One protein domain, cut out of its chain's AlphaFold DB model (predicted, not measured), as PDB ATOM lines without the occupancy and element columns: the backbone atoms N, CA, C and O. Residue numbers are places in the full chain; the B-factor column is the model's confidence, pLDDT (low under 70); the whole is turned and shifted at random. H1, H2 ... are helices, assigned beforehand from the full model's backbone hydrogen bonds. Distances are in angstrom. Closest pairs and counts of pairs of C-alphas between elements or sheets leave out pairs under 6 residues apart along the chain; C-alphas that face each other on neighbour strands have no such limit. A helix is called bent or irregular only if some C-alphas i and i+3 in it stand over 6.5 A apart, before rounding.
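This is residues 559 to 641 of the 641 residues of an uncharacterized protein of Candidatus Melainabacteria bacterium (UniProt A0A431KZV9). Two long helices, H1 and H5, run opposite ways side by side over part of their lengths, offset so that together they make the longest axis; H3 crosses over them, and H2 folds back from the far end of H1 on the same side as H3. The short helix H4 closes the gap between H3 and H1, crosswise to H1. The printed part has 83 residues with five named helices, H1 to H5 in chain order, and no named strand; the class is all helix. It is compact, with a radius of gyration of the C-alphas of 11.8 A and spans of 37 by 26 by 18 A.

H1, residues 563 to 579, and H2, residues 582 to 592, form a helical hairpin and only just touch, with 3 pairs of C-alphas within 8 A. The closest C-alphas, those of Val 573 and Ile 592, are 6.2 A apart; the tilt is shallow, 17 degrees, opposite ways. H2 touches H3, residues 597 to 612, about perpendicular at 74 degrees; the closest C-alphas, Phe 591 and Ala 600, are 4.7 A apart. H1 and H3 are close but not clearly touching, with the C-alphas of Trp 569 and Arg 601 7.1 A apart. H4, residues 619 to 625, touches residues 608 to 611 of H3 at a steep tilt of 54 degrees, opposite ways, closest at the C-alphas of Val 611 and Ser 619, 5.2 A. H4 also touches residues 572 to 576 of H1, about perpendicular at 84 degrees, closest at the C-alphas of Ile 576 and Trp 625, 6.2 A. H5, residues 627 to 640, touches H1 with residues 627 to 632 alone, at a shallow tilt of 27 degrees, opposite ways; the closest C-alphas, Ala 568 and Gln 628, are 5.1 A apart. H5 touches H3 with residues 629 to 634 alone, the same way at a steep tilt of 69 degrees, only just short of about perpendicular, closest at the C-alphas of Gly 608 and Leu 630, 5.8 A. H2 and H5 are apart. In H1, H3, H4 and H5 every O i to N i+4 pair is within hydrogen-bond range; in H2 it is 5 of 7.

H1 begins at C-alpha 563 (-8.887, 138.423, -77.944) and is 24.2 A long. H2 measures 13.0 A and is irregular, with C-alphas 587 and 590 7.5 A apart. H3 is 22.0 A long from C-alpha 597 (-16.124, 131.298, -70.209), and H4 is 10.0 A. H5, 20.3 A, ends at C-alpha 640 (-20.839, 150.304, -87.528).

The C-alphas farthest apart, of Lys 582 and Ser 641, are 37.2 A apart. The printed part has no cut and ends at the chain's last residue, 641. No link is long; H3 to H4 is short and the others are tight. Mean pLDDT of the printed part is 95.6; residue 594 alone is under 70.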
ATOM      1  N   ILE A 559     -17.745 138.993 -81.779       98.00
ATOM      2  CA  ILE A 559     -16.952 139.980 -81.024       98.00
ATOM      3  C   ILE A 559     -16.598 139.476 -79.615       98.00
ATOM      4  O   ILE A 559     -15.443 139.577 -79.202       98.00
ATOM      5  N   SER A 560     -17.552 138.865 -78.909       97.88
ATOM      6  CA  SER A 560     -17.416 138.302 -77.558       97.88
ATOM      7  C   SER A 560     -16.326 137.226 -77.427       97.88
ATOM      8  O   SER A 560     -15.885 136.895 -76.322       97.88
ATOM      9  N   GLN A 561     -15.867 136.674 -78.555       97.06
ATOM     10  CA  GLN A 561     -14.812 135.665 -78.629       97.06
ATOM     11  C   GLN A 561     -13.449 136.236 -79.039       97.06
ATOM     12  O   GLN A 561     -12.444 135.539 -78.879       97.06
ATOM     13  N   ARG A 562     -13.391 137.479 -79.543       97.31
ATOM     14  CA  ARG A 562     -12.149 138.137 -79.976       97.31
ATOM     15  C   ARG A 562     -11.220 138.377 -78.779       97.31
ATOM     16  O   ARG A 562     -11.665 138.642 -77.662       97.31
ATOM     17  N   THR A 563      -9.907 138.321 -79.007       97.00
ATOM     18  CA  THR A 563      -8.887 138.423 -77.944       97.00
ATOM     19  C   THR A 563      -8.941 139.745 -77.174       97.00
ATOM     20  O   THR A 563      -8.698 139.758 -75.967       97.00
ATOM     21  N   SER A 564      -9.298 140.851 -77.835       97.25
ATOM     22  CA  SER A 564      -9.451 142.163 -77.195       97.25
ATOM     23  C   SER A 564     -10.619 142.193 -76.199       97.25
ATOM     24  O   SER A 564     -10.465 142.693 -75.083       97.25
ATOM     25  N   PHE A 565     -11.753 141.579 -76.559       97.88
ATOM     26  CA  PHE A 565     -12.903 141.415 -75.673       97.88
ATOM     27  C   PHE A 565     -12.594 140.451 -74.521       97.88
ATOM     28  O   PHE A 565     -12.885 140.774 -73.373       97.88
ATOM     29  N   ASP A 566     -11.955 139.305 -74.794       96.94
ATOM     30  CA  ASP A 566     -11.547 138.347 -73.756       96.94
ATOM     31  C   ASP A 566     -10.661 139.002 -72.690       96.94
ATOM     32  O   ASP A 566     -10.917 138.858 -71.496       96.94
ATOM     33  N   TRP A 567      -9.654 139.770 -73.115       96.94
ATOM     34  CA  TRP A 567      -8.767 140.494 -72.207       96.94
ATOM     35  C   TRP A 567      -9.520 141.529 -71.361       96.94
ATOM     36  O   TRP A 567      -9.335 141.583 -70.143       96.94
ATOM     37  N   ALA A 568     -10.392 142.324 -71.991       98.12
ATOM     38  CA  ALA A 568     -11.186 143.342 -71.308       98.12
ATOM     39  C   ALA A 568     -12.125 142.718 -70.261       98.12
ATOM     40  O   ALA A 568     -12.120 143.130 -69.100       98.12
ATOM     41  N   TRP A 569     -12.848 141.666 -70.649       98.00
ATOM     42  CA  TRP A 569     -13.747 140.921 -69.773       98.00
ATOM     43  C   TRP A 569     -13.006 140.239 -68.621       98.00
ATOM     44  O   TRP A 569     -13.418 140.374 -67.471       98.00
ATOM     45  N   ARG A 570     -11.874 139.561 -68.871       96.38
ATOM     46  CA  ARG A 570     -11.077 138.932 -67.799       96.38
ATOM     47  C   ARG A 570     -10.614 139.951 -66.764       96.38
ATOM     48  O   ARG A 570     -10.751 139.692 -65.571       96.38
ATOM     49  N   LYS A 571     -10.128 141.112 -67.210       97.19
ATOM     50  CA  LYS A 571      -9.677 142.201 -66.335       97.19
ATOM     51  C   LYS A 571     -10.806 142.732 -65.446       97.19
ATOM     52  O   LYS A 571     -10.606 142.932 -64.248       97.19
ATOM     53  N   ASP A 572     -11.999 142.901 -66.006       98.06
ATOM     54  CA  ASP A 572     -13.196 143.297 -65.259       98.06
ATOM     55  C   ASP A 572     -13.625 142.214 -64.253       98.06
ATOM     56  O   ASP A 572     -13.845 142.491 -63.074       98.06
ATOM     57  N   VAL A 573     -13.641 140.948 -64.675       96.75
ATOM     58  CA  VAL A 573     -13.949 139.790 -63.823       96.75
ATOM     59  C   VAL A 573     -12.953 139.630 -62.664       96.75
ATOM     60  O   VAL A 573     -13.353 139.253 -61.558       96.75
ATOM     61  N   GLU A 574     -11.669 139.911 -62.876       96.12
ATOM     62  CA  GLU A 574     -10.648 139.932 -61.823       96.12
ATOM     63  C   GLU A 574     -10.895 141.061 -60.817       96.12
ATOM     64  O   GLU A 574     -10.903 140.807 -59.609       96.12
ATOM     65  N   ASN A 575     -11.197 142.274 -61.294       96.88
ATOM     66  CA  ASN A 575     -11.569 143.406 -60.441       96.88
ATOM     67  C   ASN A 575     -12.821 143.102 -59.599       96.88
ATOM     68  O   ASN A 575     -12.834 143.366 -58.395       96.88
ATOM     69  N   ILE A 576     -13.847 142.481 -60.191       96.62
ATOM     70  CA  ILE A 576     -15.053 142.031 -59.480       96.62
ATOM     71  C   ILE A 576     -14.688 141.041 -58.369       96.62
ATOM     72  O   ILE A 576     -15.090 141.221 -57.219       96.62
ATOM     73  N   LYS A 577     -13.898 140.007 -58.683       95.25
ATOM     74  CA  LYS A 577     -13.480 138.981 -57.710       95.25
ATOM     75  C   LYS A 577     -12.628 139.558 -56.572       95.25
ATOM     76  O   LYS A 577     -12.678 139.024 -55.466       95.25
ATOM     77  N   ALA A 578     -11.858 140.615 -56.834       96.75
ATOM     78  CA  ALA A 578     -10.994 141.265 -55.852       96.75
ATOM     79  C   ALA A 578     -11.721 142.290 -54.961       96.75
ATOM     80  O   ALA A 578     -11.398 142.390 -53.775       96.75
ATOM     81  N   PHE A 579     -12.680 143.050 -55.507       97.50
ATOM     82  CA  PHE A 579     -13.194 144.268 -54.860       97.50
ATOM     83  C   PHE A 579     -14.721 144.355 -54.715       97.50
ATOM     84  O   PHE A 579     -15.194 145.156 -53.903       97.50
ATOM     85  N   ALA A 580     -15.510 143.575 -55.459       96.50
ATOM     86  CA  ALA A 580     -16.967 143.705 -55.433       96.50
ATOM     87  C   ALA A 580     -17.603 143.124 -54.162       96.50
ATOM     88  O   ALA A 580     -17.113 142.171 -53.549       96.50
ATOM     89  N   GLN A 581     -18.747 143.685 -53.758       97.12
ATOM     90  CA  GLN A 581     -19.498 143.141 -52.630       97.12
ATOM     91  C   GLN A 581     -20.136 141.810 -53.039       97.12
ATOM     92  O   GLN A 581     -20.570 141.643 -54.176       97.12
ATOM     93  N   LYS A 582     -20.285 140.869 -52.096       96.19
ATOM     94  CA  LYS A 582     -20.879 139.546 -52.377       96.19
ATOM     95  C   LYS A 582     -22.242 139.626 -53.085       96.19
ATOM     96  O   LYS A 582     -22.516 138.794 -53.938       96.19
ATOM     97  N   LYS A 583     -23.053 140.643 -52.766       96.88
ATOM     98  CA  LYS A 583     -24.348 140.909 -53.417       96.88
ATOM     99  C   LYS A 583     -24.199 141.234 -54.918       96.88
ATOM    100  O   LYS A 583     -24.996 140.758 -55.714       96.88
ATOM    101  N   ASP A 584     -23.161 141.991 -55.285       96.62
ATOM    102  CA  ASP A 584     -22.893 142.432 -56.656       96.62
ATOM    103  C   ASP A 584     -22.347 141.246 -57.460       96.62
ATOM    104  O   ASP A 584     -22.792 140.996 -58.572       96.62
ATOM    105  N   ILE A 585     -21.459 140.449 -56.845       95.44
ATOM    106  CA  ILE A 585     -20.970 139.172 -57.390       95.44
ATOM    107  C   ILE A 585     -22.134 138.202 -57.646       95.44
ATOM    108  O   ILE A 585     -22.139 137.523 -58.666       95.44
ATOM    109  N   ASP A 586     -23.124 138.139 -56.748       94.69
ATOM    110  CA  ASP A 586     -24.298 137.272 -56.912       94.69
ATOM    111  C   ASP A 586     -25.250 137.762 -58.012       94.69
ATOM    112  O   ASP A 586     -25.789 136.941 -58.752       94.69
ATOM    113  N   GLN A 587     -25.425 139.078 -58.167       94.94
ATOM    114  CA  GLN A 587     -26.204 139.664 -59.265       94.94
ATOM    115  C   GLN A 587     -25.487 139.549 -60.619       94.94
ATOM    116  O   GLN A 587     -26.140 139.349 -61.637       94.94
ATOM    117  N   LEU A 588     -24.154 139.627 -60.636       95.94
ATOM    118  CA  LEU A 588     -23.334 139.474 -61.842       95.94
ATOM    119  C   LEU A 588     -22.975 138.016 -62.163       95.94
ATOM    120  O   LEU A 588     -22.375 137.762 -63.204       95.94
ATOM    121  N   ALA A 589     -23.341 137.055 -61.306       94.38
ATOM    122  CA  ALA A 589     -22.885 135.668 -61.388       94.38
ATOM    123  C   ALA A 589     -23.105 135.034 -62.770       94.38
ATOM    124  O   ALA A 589     -22.232 134.318 -63.247       94.38
ATOM    125  N   TYR A 590     -24.228 135.315 -63.432       92.06
ATOM    126  CA  TYR A 590     -24.528 134.791 -64.768       92.06
ATOM    127  C   TYR A 590     -23.512 135.248 -65.837       92.06
ATOM    128  O   TYR A 590     -23.086 134.451 -66.667       92.06
ATOM    129  N   PHE A 591     -23.038 136.492 -65.739       95.56
ATOM    130  CA  PHE A 591     -22.121 137.129 -66.691       95.56
ATOM    131  C   PHE A 591     -20.633 136.821 -66.421       95.56
ATOM    132  O   PHE A 591     -19.791 137.017 -67.292       95.56
ATOM    133  N   ILE A 592     -20.284 136.336 -65.220       94.56
ATOM    134  CA  ILE A 592     -18.878 136.176 -64.775       94.56
ATOM    135  C   ILE A 592     -18.487 134.741 -64.372       94.56
ATOM    136  O   ILE A 592     -17.362 134.508 -63.912       94.56
ATOM    137  N   LYS A 593     -19.413 133.777 -64.452       85.69
ATOM    138  CA  LYS A 593     -19.216 132.412 -63.938       85.69
ATOM    139  C   LYS A 593     -18.511 131.499 -64.943       85.69
ATOM    140  O   LYS A 593     -18.663 131.590 -66.152       85.69
ATOM    141  N   ASN A 594     -17.680 130.620 -64.389       62.75
ATOM    142  CA  ASN A 594     -16.561 129.992 -65.094       62.75
ATOM    143  C   ASN A 594     -16.836 128.566 -65.606       62.75
ATOM    144  O   ASN A 594     -15.890 127.857 -65.940       62.75
ATOM    145  N   ASP A 595     -18.089 128.103 -65.599       73.19
ATOM    146  CA  ASP A 595     -18.461 126.787 -66.142       73.19
ATOM    147  C   ASP A 595     -18.516 126.775 -67.676       73.19
ATOM    148  O   ASP A 595     -18.276 125.733 -68.284       73.19
ATOM    149  N   SER A 596     -18.718 127.937 -68.299       82.06
ATOM    150  CA  SER A 596     -18.351 128.192 -69.692       82.06
ATOM    151  C   SER A 596     -17.955 129.659 -69.868       82.06
ATOM    152  O   SER A 596     -18.819 130.524 -69.996       82.06
ATOM    153  N   GLU A 597     -16.646 129.947 -69.912       89.56
ATOM    154  CA  GLU A 597     -16.124 131.298 -70.209       89.56
ATOM    155  C   GLU A 597     -16.642 131.834 -71.555       89.56
ATOM    156  O   GLU A 597     -16.805 133.037 -71.738       89.56
ATOM    157  N   TRP A 598     -16.938 130.945 -72.509       91.88
ATOM    158  CA  TRP A 598     -17.572 131.315 -73.771       91.88
ATOM    159  C   TRP A 598     -18.995 131.850 -73.567       91.88
ATOM    160  O   TRP A 598     -19.305 132.938 -74.045       91.88
ATOM    161  N   SER A 599     -19.828 131.129 -72.806       92.81
ATOM    162  CA  SER A 599     -21.195 131.567 -72.501       92.81
ATOM    163  C   SER A 599     -21.165 132.884 -71.730       92.81
ATOM    164  O   SER A 599     -21.785 133.848 -72.153       92.81
ATOM    165  N   ALA A 600     -20.369 132.967 -70.662       95.06
ATOM    166  CA  ALA A 600     -20.306 134.148 -69.803       95.06
ATOM    167  C   ALA A 600     -19.877 135.423 -70.560       95.06
ATOM    168  O   ALA A 600     -20.436 136.494 -70.323       95.06
ATOM    169  N   ARG A 601     -18.948 135.312 -71.523       96.69
ATOM    170  CA  ARG A 601     -18.560 136.422 -72.412       96.69
ATOM    171  C   ARG A 601     -19.666 136.816 -73.396       96.69
ATOM    172  O   ARG A 601     -19.890 138.009 -73.562       96.69
ATOM    173  N   SER A 602     -20.374 135.854 -73.994       96.94
ATOM    174  CA  SER A 602     -21.514 136.127 -74.889       96.94
ATOM    175  C   SER A 602     -22.656 136.843 -74.154       96.94
ATOM    176  O   SER A 602     -23.121 137.888 -74.599       96.94
ATOM    177  N   GLU A 603     -23.027 136.363 -72.963       96.81
ATOM    178  CA  GLU A 603     -24.028 137.005 -72.094       96.81
ATOM    179  C   GLU A 603     -23.573 138.403 -71.629       96.81
ATOM    180  O   GLU A 603     -24.364 139.344 -71.586       96.81
ATOM    181  N   SER A 604     -22.281 138.571 -71.316       97.94
ATOM    182  CA  SER A 604     -21.706 139.884 -70.974       97.94
ATOM    183  C   SER A 604     -21.731 140.856 -72.153       97.94
ATOM    184  O   SER A 604     -21.927 142.053 -71.948       97.94
ATOM    185  N   PHE A 605     -21.530 140.364 -73.379       98.38
ATOM    186  CA  PHE A 605     -21.644 141.173 -74.587       98.38
ATOM    187  C   PHE A 605     -23.094 141.612 -74.807       98.38
ATOM    188  O   PHE A 605     -23.348 142.807 -74.936       98.38
ATOM    189  N   ALA A 606     -24.043 140.674 -74.791       98.12
ATOM    190  CA  ALA A 606     -25.462 140.946 -75.014       98.12
ATOM    191  C   ALA A 606     -26.049 141.925 -73.986       98.12
ATOM    192  O   ALA A 606     -26.693 142.915 -74.342       98.12
ATOM    193  N   GLU A 607     -25.752 141.712 -72.704       98.25
ATOM    194  CA  GLU A 607     -26.205 142.605 -71.643       98.25
ATOM    195  C   GLU A 607     -25.487 143.962 -71.690       98.25
ATOM    196  O   GLU A 607     -26.127 145.007 -71.569       98.25
ATOM    197  N   GLY A 608     -24.174 143.983 -71.941       98.44
ATOM    198  CA  GLY A 608     -23.423 145.227 -72.109       98.44
ATOM    199  C   GLY A 608     -23.920 146.057 -73.298       98.44
ATOM    200  O   GLY A 608     -24.063 147.274 -73.185       98.44
ATOM    201  N   PHE A 609     -24.284 145.406 -74.402       98.62
ATOM    202  CA  PHE A 609     -24.927 146.028 -75.557       98.62
ATOM    203  C   PHE A 609     -26.281 146.649 -75.183       98.62
ATOM    204  O   PHE A 609     -26.543 147.802 -75.536       98.62
ATOM    205  N   ALA A 610     -27.116 145.954 -74.401       97.94
ATOM    206  CA  ALA A 610     -28.385 146.495 -73.904       97.94
ATOM    207  C   ALA A 610     -28.208 147.689 -72.944       97.94
ATOM    208  O   ALA A 610     -29.024 148.615 -72.945       97.94
ATOM    209  N   VAL A 611     -27.119 147.707 -72.166       97.88
ATOM    210  CA  VAL A 611     -26.733 148.824 -71.287       97.88
ATOM    211  C   VAL A 611     -26.264 150.056 -72.071       97.88
ATOM    212  O   VAL A 611     -26.459 151.177 -71.594       97.88
ATOM    213  N   LEU A 612     -25.644 149.882 -73.244       97.94
ATOM    214  CA  LEU A 612     -25.170 150.982 -74.097       97.94
ATOM    215  C   LEU A 612     -26.263 151.534 -75.022       97.94
ATOM    216  O   LEU A 612     -26.385 152.749 -75.158       97.94
ATOM    217  N   THR A 613     -27.090 150.660 -75.600       96.94
ATOM    218  CA  THR A 613     -28.156 151.014 -76.561       96.94
ATOM    219  C   THR A 613     -29.494 151.391 -75.911       96.94
ATOM    220  O   THR A 613     -30.500 151.542 -76.597       96.94
ATOM    221  N   GLY A 614     -29.552 151.538 -74.584       94.69
ATOM    222  CA  GLY A 614     -30.777 151.938 -73.896       94.69
ATOM    223  C   GLY A 614     -30.687 151.796 -72.380       94.69
ATOM    224  O   GLY A 614     -29.820 152.380 -71.731       94.69
ATOM    225  N   GLN A 615     -31.629 151.050 -71.806       90.75
ATOM    226  CA  GLN A 615     -31.659 150.723 -70.381       90.75
ATOM    227  C   GLN A 615     -31.713 149.215 -70.176       90.75
ATOM    228  O   GLN A 615     -32.507 148.541 -70.827       90.75
ATOM    229  N   SER A 616     -30.946 148.737 -69.199       94.25
ATOM    230  CA  SER A 616     -31.048 147.387 -68.641       94.25
ATOM    231  C   SER A 616     -31.135 147.423 -67.112       94.25
ATOM    232  O   SER A 616     -30.632 148.352 -66.467       94.25
ATOM    233  N   GLN A 617     -31.710 146.380 -66.506       93.69
ATOM    234  CA  GLN A 617     -31.761 146.220 -65.045       93.69
ATOM    235  C   GLN A 617     -30.371 146.115 -64.382       93.69
ATOM    236  O   GLN A 617     -30.236 146.409 -63.195       93.69
ATOM    237  N   PHE A 618     -29.333 145.747 -65.141       95.56
ATOM    238  CA  PHE A 618     -27.953 145.615 -64.669       95.56
ATOM    239  C   PHE A 618     -27.077 146.847 -64.982       95.56
ATOM    240  O   PHE A 618     -25.897 146.857 -64.631       95.56
ATOM    241  N   SER A 619     -27.635 147.917 -65.571       96.19
ATOM    242  CA  SER A 619     -26.888 149.102 -66.047       96.19
ATOM    243  C   SER A 619     -25.916 149.709 -65.031       96.19
ATOM    244  O   SER A 619     -24.804 150.085 -65.397       96.19
ATOM    245  N   SER A 620     -26.312 149.823 -63.760       97.12
ATOM    246  CA  SER A 620     -25.447 150.374 -62.709       97.12
ATOM    247  C   SER A 620     -24.283 149.439 -62.374       97.12
ATOM    248  O   SER A 620     -23.159 149.906 -62.202       97.12
ATOM    249  N   LEU A 621     -24.530 148.128 -62.333       97.38
ATOM    250  CA  LEU A 621     -23.508 147.117 -62.067       97.38
ATOM    251  C   LEU A 621     -22.519 147.031 -63.230       97.38
ATOM    252  O   LEU A 621     -21.324 147.135 -62.991       97.38
ATOM    253  N   PHE A 622     -22.991 146.953 -64.476       98.06
ATOM    254  CA  PHE A 622     -22.121 146.907 -65.658       98.06
ATOM    255  C   PHE A 622     -21.240 148.153 -65.776       98.06
ATOM    256  O   PHE A 622     -20.036 148.035 -65.974       98.06
ATOM    257  N   ARG A 623     -21.798 149.353 -65.571       97.56
ATOM    258  CA  ARG A 623     -21.020 150.605 -65.621       97.56
ATOM    259  C   ARG A 623     -20.020 150.753 -64.468       97.56
ATOM    260  O   ARG A 623     -19.039 151.469 -64.628       97.56
ATOM    261  N   THR A 624     -20.250 150.085 -63.335       97.56
ATOM    262  CA  THR A 624     -19.324 150.072 -62.186       97.56
ATOM    263  C   THR A 624     -18.229 149.015 -62.346       97.56
ATOM    264  O   THR A 624     -17.075 149.271 -62.020       97.56
ATOM    265  N   TRP A 625     -18.597 147.824 -62.822       98.00
ATOM    266  CA  TRP A 625     -17.805 146.600 -62.675       98.00
ATOM    267  C   TRP A 625     -17.305 145.994 -63.985       98.00
ATOM    268  O   TRP A 625     -16.375 145.196 -63.933       98.00
ATOM    269  N   LEU A 626     -17.874 146.381 -65.132       98.06
ATOM    270  CA  LEU A 626     -17.420 145.965 -66.461       98.06
ATOM    271  C   LEU A 626     -17.078 147.146 -67.414       98.06
ATOM    272  O   LEU A 626     -17.537 147.146 -68.564       98.06
ATOM    273  N   PRO A 627     -16.317 148.192 -67.003       98.31
ATOM    274  CA  PRO A 627     -16.099 149.365 -67.856       98.31
ATOM    275  C   PRO A 627     -15.269 149.056 -69.108       98.31
ATOM    276  O   PRO A 627     -15.483 149.664 -70.158       98.31
ATOM    277  N   GLN A 628     -14.312 148.130 -69.018       98.44
ATOM    278  CA  GLN A 628     -13.417 147.782 -70.118       98.44
ATOM    279  C   GLN A 628     -14.156 146.924 -71.150       98.44
ATOM    280  O   GLN A 628     -14.027 147.165 -72.351       98.44
ATOM    281  N   THR A 629     -14.994 145.998 -70.686       98.50
ATOM    282  CA  THR A 629     -15.934 145.223 -71.507       98.50
ATOM    283  C   THR A 629     -16.881 146.160 -72.259       98.50
ATOM    284  O   THR A 629     -16.973 146.085 -73.482       98.50
ATOM    285  N   LEU A 630     -17.521 147.108 -71.559       98.50
ATOM    286  CA  LEU A 630     -18.394 148.113 -72.181       98.50
ATOM    287  C   LEU A 630     -17.653 148.970 -73.220       98.50
ATOM    288  O   LEU A 630     -18.213 149.259 -74.271       98.50
ATOM    289  N   SER A 631     -16.395 149.340 -72.962       98.19
ATOM    290  CA  SER A 631     -15.567 150.091 -73.917       98.19
ATOM    291  C   SER A 631     -15.340 149.321 -75.227       98.19
ATOM    292  O   SER A 631     -15.464 149.896 -76.307       98.19
ATOM    293  N   GLN A 632     -15.093 148.006 -75.159       98.31
ATOM    294  CA  GLN A 632     -14.986 147.168 -76.361       98.31
ATOM    295  C   GLN A 632     -16.309 147.106 -77.138       98.31
ATOM    296  O   GLN A 632     -16.306 147.295 -78.351       98.31
ATOM    297  N   ILE A 633     -17.443 146.907 -76.455       98.50
ATOM    298  CA  ILE A 633     -18.766 146.862 -77.108       98.50
ATOM    299  C   ILE A 633     -19.083 148.207 -77.777       98.50
ATOM    300  O   ILE A 633     -19.505 148.229 -78.932       98.50
ATOM    301  N   GLN A 634     -18.828 149.326 -77.087       98.44
ATOM    302  CA  GLN A 634     -19.044 150.666 -77.634       98.44
ATOM    303  C   GLN A 634     -18.195 150.901 -78.887       98.44
ATOM    304  O   GLN A 634     -18.723 151.387 -79.878       98.44
ATOM    305  N   SER A 635     -16.923 150.484 -78.890       98.00
ATOM    306  CA  SER A 635     -16.062 150.629 -80.069       98.00
ATOM    307  C   SER A 635     -16.606 149.892 -81.296       98.00
ATOM    308  O   SER A 635     -16.434 150.383 -82.405       98.00
ATOM    309  N   HIS A 636     -17.264 148.741 -81.127       97.81
ATOM    310  CA  HIS A 636     -17.905 148.031 -82.240       97.81
ATOM    311  C   HIS A 636     -19.207 148.696 -82.694       97.81
ATOM    312  O   HIS A 636     -19.460 148.772 -83.893       97.81
ATOM    313  N   ILE A 637     -19.998 149.234 -81.761       97.62
ATOM    314  CA  ILE A 637     -21.168 150.059 -82.091       97.62
ATOM    315  C   ILE A 637     -20.738 151.299 -82.899       97.62
ATOM    316  O   ILE A 637     -21.354 151.596 -83.920       97.62
ATOM    317  N   ASP A 638     -19.664 151.977 -82.486       96.94
ATOM    318  CA  ASP A 638     -19.145 153.205 -83.109       96.94
ATOM    319  C   ASP A 638     -18.493 152.976 -84.485       96.94
ATOM    320  O   ASP A 638     -18.439 153.899 -85.290       96.94
ATOM    321  N   ILE A 639     -17.986 151.769 -84.770       95.94
ATOM    322  CA  ILE A 639     -17.436 151.404 -86.093       95.94
ATOM    323  C   ILE A 639     -18.550 151.192 -87.127       95.94
ATOM    324  O   ILE A 639     -18.345 151.442 -88.315       95.94
ATOM    325  N   VAL A 640     -19.709 150.707 -86.676       94.06
ATOM    326  CA  VAL A 640     -20.839 150.304 -87.528       94.06
ATOM    327  C   VAL A 640     -21.886 151.423 -87.691       94.06
ATOM    328  O   VAL A 640     -22.698 151.367 -88.614       94.06
ATOM    329  N   SER A 641     -21.882 152.436 -86.812       90.19
ATOM    330  CA  SER A 641     -22.855 153.551 -86.786       90.19
ATOM    331  C   SER A 641     -22.443 154.767 -87.618       90.19
ATOM    332  O   SER A 641     -23.364 155.362 -88.223       90.19
TER     333      SER A 641